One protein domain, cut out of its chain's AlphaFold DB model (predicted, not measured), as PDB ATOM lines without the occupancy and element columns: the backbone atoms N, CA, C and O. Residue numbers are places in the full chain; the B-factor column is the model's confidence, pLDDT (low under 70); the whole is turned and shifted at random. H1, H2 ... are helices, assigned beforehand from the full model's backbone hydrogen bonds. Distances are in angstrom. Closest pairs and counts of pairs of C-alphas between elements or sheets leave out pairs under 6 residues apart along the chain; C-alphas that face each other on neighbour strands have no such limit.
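Overview. This is residues 96 to 165 of the 286 residues of an uncharacterized protein of Gigaspora rosea (UniProt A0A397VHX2). Two helices, H2 and H3, make a helical hairpin that opens like a V, and at its wide end H1 packs on the last part of H3 while H4 spans from the start of H2 to the last part of H3. From there the stretch after H4 folds back toward the narrow end, where the very short H5 lies near H3. The printed part has 70 residues with five named helices, in the order H1, H2, H3, H4, H5, and no named strand, and its class is all helix. It is compact, with a radius of gyration of the C-alphas of 11.5 A and spans of 33 by 23 by 21 A.

Arrangement. H1, residues 96 to 104, and H2, residues 109 to 121, are close but not clearly touching; their closest C-alphas, of Ile 102 and Val 112, are 7.1 A apart. They run opposite ways at a shallow tilt of 9 degrees. H3, residues 126 to 142, is the hub and touches three other helices. With residues 136 to 140 alone it touches H1, at a steep tilt of 49 degrees, the same way; the closest C-alphas, of Ala 99 and Leu 140, are 5.6 A apart. H2 and H3 form a helical hairpin, opposite ways at a steep tilt of 41 degrees. H2 touches H3 with residues 116 to 121 alone, and the closest C-alphas, of Ala 120 and Gly 129, are 3.9 A apart. H4, residues 147 to 152, touches residues 109 to 113 of H2 alone, the same way at a steep tilt of 49 degrees; the closest C-alphas, of Lys 113 and Ala 152, are 5.2 A apart. H3 and H4, also a helical hairpin, only just touch, with 3 pairs of C-alphas within 8 A; the closest are those of Arg 137 and Ile 150, at 6.1 A. H1 and H4 are apart. H5, residues 160 to 163, is near H3 and touches no helix. The helix packing is mostly crossed, with 1 of 4 touching pairs at a shallow tilt. Every O i to N i+4 pair is within hydrogen-bond range in H1, H2, H3 and H4; H5 is too short for such a pair, and its one O i to N i+3 pair is not within range.

Along the chain. H1 begins at C-alpha 96, (-18.830, 10.663, -1.376), and is 12.3 A long from first to last C-alpha. H2 measures 18.3 A. H3, the longest, measures 24.4 A and ends at C-alpha 142, (-28.750, 9.511, 1.701). H4 measures 8.7 A, and H5, 5.3 A, ends at C-alpha 163, (-32.470, 31.933, -6.354).

Size, cuts and confidence. The two C-alphas farthest apart, of Asp 105 and Phe 165, are 36.1 A apart. The printed part has no cut. The links from H1 to H2, H2 to H3 and H3 to H4 are tight, the link from H4 to H5 is short, and none is long. The mean pLDDT of the printed part is 78.3, and residues 156 to 165 are under 70.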
ATOM      1  N   ARG A  96     -18.282  11.773  -2.154       86.00
ATOM      2  CA  ARG A  96     -18.830  10.663  -1.376       86.00
ATOM      3  C   ARG A  96     -17.998  10.392  -0.117       86.00
ATOM      4  O   ARG A  96     -18.581  10.282   0.953       86.00
ATOM      5  N   GLU A  97     -16.676  10.297  -0.236       88.50
ATOM      6  CA  GLU A  97     -15.767  10.100   0.906       88.50
ATOM      7  C   GLU A  97     -15.877  11.256   1.902       88.50
ATOM      8  O   GLU A  97     -16.090  11.001   3.085       88.50
ATOM      9  N   MET A  98     -15.924  12.498   1.409       90.44
ATOM     10  CA  MET A  98     -16.157  13.682   2.245       90.44
ATOM     11  C   MET A  98     -17.474  13.584   3.029       90.44
ATOM     12  O   MET A  98     -17.512  13.867   4.224       90.44
ATOM     13  N   ALA A  99     -18.567  13.150   2.391       88.88
ATOM     14  CA  ALA A  99     -19.859  12.990   3.064       88.88
ATOM     15  C   ALA A  99     -19.822  11.898   4.149       88.88
ATOM     16  O   ALA A  99     -20.371  12.086   5.236       88.88
ATOM     17  N   HIS A 100     -19.148  10.777   3.876       89.38
ATOM     18  CA  HIS A 100     -18.945   9.721   4.866       89.38
ATOM     19  C   HIS A 100     -18.063  10.180   6.028       89.38
ATOM     20  O   HIS A 100     -18.380   9.847   7.167       89.38
ATOM     21  N   ARG A 101     -17.007  10.962   5.769       91.88
ATOM     22  CA  ARG A 101     -16.145  11.542   6.808       91.88
ATOM     23  C   ARG A 101     -16.929  12.481   7.715       91.88
ATOM     24  O   ARG A 101     -16.920  12.295   8.925       91.88
ATOM     25  N   ILE A 102     -17.679  13.421   7.137       88.25
ATOM     26  CA  ILE A 102     -18.526  14.361   7.889       88.25
ATOM     27  C   ILE A 102     -19.468  13.614   8.842       88.25
ATOM     28  O   ILE A 102     -19.640  14.027   9.989       88.25
ATOM     29  N   MET A 103     -20.065  12.514   8.374       85.88
ATOM     30  CA  MET A 103     -20.954  11.688   9.186       85.88
ATOM     31  C   MET A 103     -20.198  10.875  10.248       85.88
ATOM     32  O   MET A 103     -20.660  10.784  11.379       85.88
ATOM     33  N   ARG A 104     -19.057  10.269   9.898       84.88
ATOM     34  CA  ARG A 104     -18.269   9.419  10.804       84.88
ATOM     35  C   ARG A 104     -17.645  10.220  11.942       84.88
ATOM     36  O   ARG A 104     -17.692   9.782  13.088       84.88
ATOM     37  N   ASP A 105     -17.094  11.378  11.614       86.06
ATOM     38  CA  ASP A 105     -16.302  12.196  12.532       86.06
ATOM     39  C   ASP A 105     -17.180  13.168  13.336       86.06
ATOM     40  O   ASP A 105     -16.670  13.910  14.172       86.06
ATOM     41  N   ASN A 106     -18.501  13.169  13.097       83.31
ATOM     42  CA  ASN A 106     -19.471  14.064  13.733       83.31
ATOM     43  C   ASN A 106     -19.007  15.529  13.718       83.31
ATOM     44  O   ASN A 106     -19.060  16.234  14.731       83.31
ATOM     45  N   LEU A 107     -18.525  15.983  12.556       86.12
ATOM     46  CA  LEU A 107     -17.945  17.315  12.415       86.12
ATOM     47  C   LEU A 107     -18.959  18.404  12.777       86.12
ATOM     48  O   LEU A 107     -20.142  18.338  12.433       86.12
ATOM     49  N   SER A 108     -18.473  19.451  13.443       87.00
ATOM     50  CA  SER A 108     -19.309  20.587  13.816       87.00
ATOM     51  C   SER A 108     -19.768  21.371  12.585       87.00
ATOM     52  O   SER A 108     -19.120  21.410  11.535       87.00
ATOM     53  N   THR A 109     -20.897  22.062  12.722       87.19
ATOM     54  CA  THR A 109     -21.525  22.845  11.650       87.19
ATOM     55  C   THR A 109     -20.577  23.872  11.019       87.19
ATOM     56  O   THR A 109     -20.639  24.108   9.813       87.19
ATOM     57  N   SER A 110     -19.686  24.484  11.808       82.69
ATOM     58  CA  SER A 110     -18.713  25.471  11.326       82.69
ATOM     59  C   SER A 110     -17.622  24.843  10.458       82.69
ATOM     60  O   SER A 110     -17.280  25.411   9.419       82.69
ATOM     61  N   VAL A 111     -17.128  23.661  10.835       87.31
ATOM     62  CA  VAL A 111     -16.125  22.907  10.070       87.31
ATOM     63  C   VAL A 111     -16.722  22.433   8.748       87.31
ATOM     64  O   VAL A 111     -16.166  22.718   7.690       87.31
ATOM     65  N   VAL A 112     -17.921  21.841   8.780       88.19
ATOM     66  CA  VAL A 112     -18.642  21.424   7.563       88.19
ATOM     67  C   VAL A 112     -18.866  22.607   6.620       88.19
ATOM     68  O   VAL A 112     -18.695  22.485   5.406       88.19
ATOM     69  N   LYS A 113     -19.239  23.770   7.161       90.88
ATOM     70  CA  LYS A 113     -19.423  24.992   6.371       90.88
ATOM     71  C   LYS A 113     -18.119  25.421   5.689       90.88
ATOM     72  O   LYS A 113     -18.151  25.802   4.521       90.88
ATOM     73  N   ALA A 114     -16.983  25.357   6.380       87.81
ATOM     74  CA  ALA A 114     -15.684  25.686   5.794       87.81
ATOM     75  C   ALA A 114     -15.292  24.695   4.683       87.81
ATOM     76  O   ALA A 114     -14.953  25.123   3.578       87.81
ATOM     77  N   GLU A 115     -15.432  23.390   4.929       91.31
ATOM     78  CA  GLU A 115     -15.116  22.339   3.952       91.31
ATOM     79  C   GLU A 115     -16.001  22.413   2.706       91.31
ATOM     80  O   GLU A 115     -15.507  22.379   1.578       91.31
ATOM     81  N   ALA A 116     -17.311  22.598   2.882       90.19
ATOM     82  CA  ALA A 116     -18.240  22.736   1.768       90.19
ATOM     83  C   ALA A 116     -17.916  23.973   0.914       90.19
ATOM     84  O   ALA A 116     -18.018  23.929  -0.315       90.19
ATOM     85  N   ARG A 117     -17.479  25.073   1.539       90.50
ATOM     86  CA  ARG A 117     -17.067  26.279   0.810       90.50
ATOM     87  C   ARG A 117     -15.757  26.068   0.052       90.50
ATOM     88  O   ARG A 117     -15.667  26.468  -1.105       90.50
ATOM     89  N   ALA A 118     -14.783  25.388   0.655       91.06
ATOM     90  CA  ALA A 118     -13.543  25.002  -0.017       91.06
ATOM     91  C   ALA A 118     -13.812  24.075  -1.218       91.06
ATOM     92  O   ALA A 118     -13.269  24.300  -2.300       91.06
ATOM     93  N   LEU A 119     -14.726  23.106  -1.078       91.38
ATOM     94  CA  LEU A 119     -15.172  22.224  -2.163       91.38
ATOM     95  C   LEU A 119     -15.797  22.997  -3.337       91.38
ATOM     96  O   LEU A 119     -15.605  22.638  -4.503       91.38
ATOM     97  N   ALA A 120     -16.589  24.027  -3.037       86.62
ATOM     98  CA  ALA A 120     -17.207  24.867  -4.055       86.62
ATOM     99  C   ALA A 120     -16.167  25.731  -4.782       86.62
ATOM    100  O   ALA A 120     -16.206  25.830  -6.006       86.62
ATOM    101  N   ASN A 121     -15.228  26.310  -4.032       86.88
ATOM    102  CA  ASN A 121     -14.192  27.202  -4.553       86.88
ATOM    103  C   ASN A 121     -13.082  26.464  -5.313       86.88
ATOM    104  O   ASN A 121     -12.454  27.052  -6.183       86.88
ATOM    105  N   SER A 122     -12.863  25.177  -5.038       86.06
ATOM    106  CA  SER A 122     -11.934  24.340  -5.807       86.06
ATOM    107  C   SER A 122     -12.466  23.960  -7.194       86.06
ATOM    108  O   SER A 122     -11.829  23.203  -7.930       86.06
ATOM    109  N   ALA A 123     -13.681  24.388  -7.548       79.31
ATOM    110  CA  ALA A 123     -14.265  24.149  -8.858       79.31
ATOM    111  C   ALA A 123     -13.834  25.239  -9.853       79.31
ATOM    112  O   ALA A 123     -13.696  26.396  -9.468       79.31
ATOM    113  N   PRO A 124     -13.705  24.917 -11.153       71.62
ATOM    114  CA  PRO A 124     -13.230  25.874 -12.155       71.62
ATOM    115  C   PRO A 124     -14.194  27.047 -12.405       71.62
ATOM    116  O   PRO A 124     -13.815  28.029 -13.032       71.62
ATOM    117  N   ASN A 125     -15.455  26.947 -11.970       78.81
ATOM    118  CA  ASN A 125     -16.435  28.028 -12.049       78.81
ATOM    119  C   ASN A 125     -17.571  27.841 -11.028       78.81
ATOM    120  O   ASN A 125     -17.766  26.758 -10.469       78.81
ATOM    121  N   THR A 126     -18.373  28.892 -10.842       70.44
ATOM    122  CA  THR A 126     -19.488  28.942  -9.881       70.44
ATOM    123  C   THR A 126     -20.549  27.861 -10.123       70.44
ATOM    124  O   THR A 126     -21.079  27.292  -9.168       70.44
ATOM    125  N   ASN A 127     -20.835  27.516 -11.384       72.00
ATOM    126  CA  ASN A 127     -21.811  26.474 -11.723       72.00
ATOM    127  C   ASN A 127     -21.312  25.084 -11.313       72.00
ATOM    128  O   ASN A 127     -22.059  24.296 -10.728       72.00
ATOM    129  N   ALA A 128     -20.036  24.795 -11.563       71.69
ATOM    130  CA  ALA A 128     -19.382  23.575 -11.116       71.69
ATOM    131  C   ALA A 128     -19.314  23.514  -9.580       71.69
ATOM    132  O   ALA A 128     -19.618  22.467  -9.006       71.69
ATOM    133  N   GLY A 129     -19.027  24.634  -8.909       72.56
ATOM    134  CA  GLY A 129     -19.061  24.738  -7.445       72.56
ATOM    135  C   GLY A 129     -20.452  24.445  -6.870       72.56
ATOM    136  O   GLY A 129     -20.604  23.615  -5.973       72.56
ATOM    137  N   SER A 130     -21.498  25.027  -7.462       75.00
ATOM    138  CA  SER A 130     -22.901  24.759  -7.113       75.00
ATOM    139  C   SER A 130     -23.301  23.293  -7.347       75.00
ATOM    140  O   SER A 130     -23.987  22.679  -6.520       75.00
ATOM    141  N   SER A 131     -22.831  22.685  -8.440       76.06
ATOM    142  CA  SER A 131     -23.046  21.263  -8.737       76.06
ATOM    143  C   SER A 131     -22.397  20.356  -7.683       76.06
ATOM    144  O   SER A 131     -23.052  19.446  -7.161       76.06
ATOM    145  N   ARG A 132     -21.153  20.648  -7.277       84.19
ATOM    146  CA  ARG A 132     -20.448  19.917  -6.211       84.19
ATOM    147  C   ARG A 132     -21.180  20.009  -4.869       84.19
ATOM    148  O   ARG A 132     -21.433  18.975  -4.252       84.19
ATOM    149  N   LEU A 133     -21.632  21.204  -4.476       85.06
ATOM    150  CA  LEU A 133     -22.455  21.414  -3.275       85.06
ATOM    151  C   LEU A 133     -23.803  20.680  -3.339       85.06
ATOM    152  O   LEU A 133     -24.310  20.181  -2.335       85.06
ATOM    153  N   SER A 134     -24.427  20.619  -4.517       81.19
ATOM    154  CA  SER A 134     -25.676  19.874  -4.729       81.19
ATOM    155  C   SER A 134     -25.477  18.374  -4.561       81.19
ATOM    156  O   SER A 134     -26.304  17.710  -3.933       81.19
ATOM    157  N   ARG A 135     -24.361  17.852  -5.070       83.31
ATOM    158  CA  ARG A 135     -23.994  16.449  -4.901       83.31
ATOM    159  C   ARG A 135     -23.682  16.122  -3.441       83.31
ATOM    160  O   ARG A 135     -24.248  15.156  -2.947       83.31
ATOM    161  N   LEU A 136     -22.897  16.951  -2.747       87.19
ATOM    162  CA  LEU A 136     -22.586  16.773  -1.322       87.19
ATOM    163  C   LEU A 136     -23.864  16.683  -0.476       87.19
ATOM    164  O   LEU A 136     -24.052  15.731   0.275       87.19
ATOM    165  N   ARG A 137     -24.809  17.609  -0.678       88.56
ATOM    166  CA  ARG A 137     -26.110  17.597   0.014       88.56
ATOM    167  C   ARG A 137     -26.927  16.337  -0.245       88.56
ATOM    168  O   ARG A 137     -27.677  15.917   0.630       88.56
ATOM    169  N   ARG A 138     -26.843  15.758  -1.445       80.62
ATOM    170  CA  ARG A 138     -27.543  14.510  -1.773       80.62
ATOM    171  C   ARG A 138     -26.920  13.322  -1.047       80.62
ATOM    172  O   ARG A 138     -27.664  12.533  -0.485       80.62
ATOM    173  N   GLU A 139     -25.592  13.225  -1.028       84.25
ATOM    174  CA  GLU A 139     -24.897  12.159  -0.295       84.25
ATOM    175  C   GLU A 139     -25.189  12.256   1.215       84.25
ATOM    176  O   GLU A 139     -25.621  11.274   1.804       84.25
ATOM    177  N   LEU A 140     -25.106  13.450   1.819       84.81
ATOM    178  CA  LEU A 140     -25.454  13.662   3.237       84.81
ATOM    179  C   LEU A 140     -26.914  13.284   3.556       84.81
ATOM    180  O   LEU A 140     -27.201  12.687   4.589       84.81
ATOM    181  N   LYS A 141     -27.861  13.573   2.652       83.44
ATOM    182  CA  LYS A 141     -29.262  13.139   2.810       83.44
ATOM    183  C   LYS A 141     -29.417  11.623   2.752       83.44
ATOM    184  O   LYS A 141     -30.164  11.070   3.550       83.44
ATOM    185  N   ASN A 142     -28.723  10.968   1.824       82.94
ATOM    186  CA  ASN A 142     -28.750   9.511   1.701       82.94
ATOM    187  C   ASN A 142     -28.167   8.830   2.947       82.94
ATOM    188  O   ASN A 142     -28.597   7.739   3.302       82.94
ATOM    189  N   LEU A 143     -27.220   9.492   3.613       84.81
ATOM    190  CA  LEU A 143     -26.605   9.050   4.863       84.81
ATOM    191  C   LEU A 143     -27.428   9.394   6.116       84.81
ATOM    192  O   LEU A 143     -27.002   9.084   7.223       84.81
ATOM    193  N   GLY A 144     -28.592  10.039   5.974       83.38
ATOM    194  CA  GLY A 144     -29.439  10.410   7.112       83.38
ATOM    195  C   GLY A 144     -28.842  11.503   8.006       83.38
ATOM    196  O   GLY A 144     -29.190  11.594   9.181       83.38
ATOM    197  N   THR A 145     -27.935  12.333   7.479       83.00
ATOM    198  CA  THR A 145     -27.271  13.391   8.252       83.00
ATOM    199  C   THR A 145     -28.262  14.446   8.760       83.00
ATOM    200  O   THR A 145     -29.268  14.747   8.111       83.00
ATOM    201  N   SER A 146     -27.961  15.047   9.917       80.31
ATOM    202  CA  SER A 146     -28.827  16.037  10.562       80.31
ATOM    203  C   SER A 146     -29.116  17.252   9.671       80.31
ATOM    204  O   SER A 146     -28.277  17.727   8.896       80.31
ATOM    205  N   PHE A 147     -30.322  17.802   9.823       77.25
ATOM    206  CA  PHE A 147     -30.782  18.958   9.052       77.25
ATOM    207  C   PHE A 147     -29.837  20.166   9.169       77.25
ATOM    208  O   PHE A 147     -29.572  20.830   8.170       77.25
ATOM    209  N   GLN A 148     -29.278  20.417  10.359       74.44
ATOM    210  CA  GLN A 148     -28.382  21.553  10.612       74.44
ATOM    211  C   GLN A 148     -27.088  21.476   9.789       74.44
ATOM    212  O   GLN A 148     -26.639  22.484   9.243       74.44
ATOM    213  N   ILE A 149     -26.514  20.278   9.645       79.69
ATOM    214  CA  ILE A 149     -25.317  20.047   8.826       79.69
ATOM    215  C   ILE A 149     -25.640  20.240   7.342       79.69
ATOM    216  O   ILE A 149     -24.893  20.904   6.625       79.69
ATOM    217  N   ILE A 150     -26.784  19.732   6.874       79.38
ATOM    218  CA  ILE A 150     -27.228  19.938   5.487       79.38
ATOM    219  C   ILE A 150     -27.439  21.433   5.206       79.38
ATOM    220  O   ILE A 150     -27.045  21.917   4.141       79.38
ATOM    221  N   GLU A 151     -28.024  22.176   6.147       77.31
ATOM    222  CA  GLU A 151     -28.274  23.611   6.005       77.31
ATOM    223  C   GLU A 151     -26.976  24.422   5.936       77.31
ATOM    224  O   GLU A 151     -26.868  25.340   5.125       77.31
ATOM    225  N   ALA A 152     -25.952  24.023   6.693       82.31
ATOM    226  CA  ALA A 152     -24.639  24.670   6.703       82.31
ATOM    227  C   ALA A 152     -23.921  24.655   5.346       82.31
ATOM    228  O   ALA A 152     -23.081  25.513   5.080       82.31
ATOM    229  N   THR A 153     -24.267  23.705   4.474       85.62
ATOM    230  CA  THR A 153     -23.711  23.596   3.114       85.62
ATOM    231  C   THR A 153     -24.441  24.465   2.078       85.62
ATOM    232  O   THR A 153     -24.080  24.459   0.897       85.62
ATOM    233  N   LYS A 154     -25.493  25.198   2.472       83.00
ATOM    234  CA  LYS A 154     -26.219  26.108   1.578       83.00
ATOM    235  C   LYS A 154     -25.580  27.495   1.593       83.00
ATOM    236  O   LYS A 154     -25.627  28.209   2.589       83.00
ATOM    237  N   PHE A 155     -25.067  27.901   0.436       78.75
ATOM    238  CA  PHE A 155     -24.441  29.207   0.217       78.75
ATOM    239  C   PHE A 155     -25.257  30.003  -0.812       78.75
ATOM    240  O   PHE A 155     -25.144  29.731  -2.012       78.75
ATOM    241  N   PRO A 156     -26.139  30.929  -0.386       68.25
ATOM    242  CA  PRO A 156     -26.990  31.720  -1.284       68.25
ATOM    243  C   PRO A 156     -26.212  32.567  -2.296       68.25
ATOM    244  O   PRO A 156     -26.652  32.733  -3.429       68.25
ATOM    245  N   ASP A 157     -25.042  33.061  -1.904       68.38
ATOM    246  CA  ASP A 157     -24.072  33.801  -2.716       68.38
ATOM    247  C   ASP A 157     -23.482  32.947  -3.849       68.38
ATOM    248  O   ASP A 157     -23.392  33.412  -4.984       68.38
ATOM    249  N   ILE A 158     -23.182  31.673  -3.578       66.25
ATOM    250  CA  ILE A 158     -22.712  30.701  -4.586       66.25
ATOM    251  C   ILE A 158     -23.890  30.165  -5.420       66.25
ATOM    252  O   ILE A 158     -23.762  29.868  -6.606       66.25
ATOM    253  N   THR A 159     -25.079  30.089  -4.820       58.31
ATOM    254  CA  THR A 159     -26.316  29.575  -5.440       58.31
ATOM    255  C   THR A 159     -27.128  30.681  -6.135       58.31
ATOM    256  O   THR A 159     -28.227  30.422  -6.627       58.31
ATOM    257  N   LYS A 160     -26.616  31.919  -6.208       47.25
ATOM    258  CA  LYS A 160     -27.360  33.133  -6.602       47.25
ATOM    259  C   LYS A 160     -28.021  33.035  -7.983       47.25
ATOM    260  O   LYS A 160     -29.066  33.640  -8.205       47.25
ATOM    261  N   MET A 161     -27.486  32.199  -8.874       34.00
ATOM    262  CA  MET A 161     -28.090  31.921 -10.182       34.00
ATOM    263  C   MET A 161     -29.424  31.156 -10.087       34.00
ATOM    264  O   MET A 161     -30.298  31.360 -10.917       34.00
ATOM    265  N   LEU A 162     -29.623  30.327  -9.055       34.72
ATOM    266  CA  LEU A 162     -30.827  29.504  -8.867       34.72
ATOM    267  C   LEU A 162     -31.913  30.209  -8.035       34.72
ATOM    268  O   LEU A 162     -33.097  29.915  -8.182       34.72
ATOM    269  N   MET A 163     -31.525  31.142  -7.157       28.95
ATOM    270  CA  MET A 163     -32.470  31.933  -6.354       28.95
ATOM    271  C   MET A 163     -33.148  33.048  -7.154       28.95
ATOM    272  O   MET A 163     -34.296  33.369  -6.861       28.95
ATOM    273  N   LYS A 164     -32.494  33.573  -8.200       27.95
ATOM    274  CA  LYS A 164     -33.087  34.569  -9.109       27.95
ATOM    275  C   LYS A 164     -34.372  34.062  -9.789       27.95
ATOM    276  O   LYS A 164     -35.263  34.851 -10.048       27.95
ATOM    277  N   PHE A 165     -34.491  32.746  -9.988       27.78
ATOM    278  CA  PHE A 165     -35.681  32.092 -10.552       27.78
ATOM    279  C   PHE A 165     -36.797  31.801  -9.537       27.78
ATOM    280  O   PHE A 165     -37.901  31.454  -9.931       27.78
TER     281      PHE A 165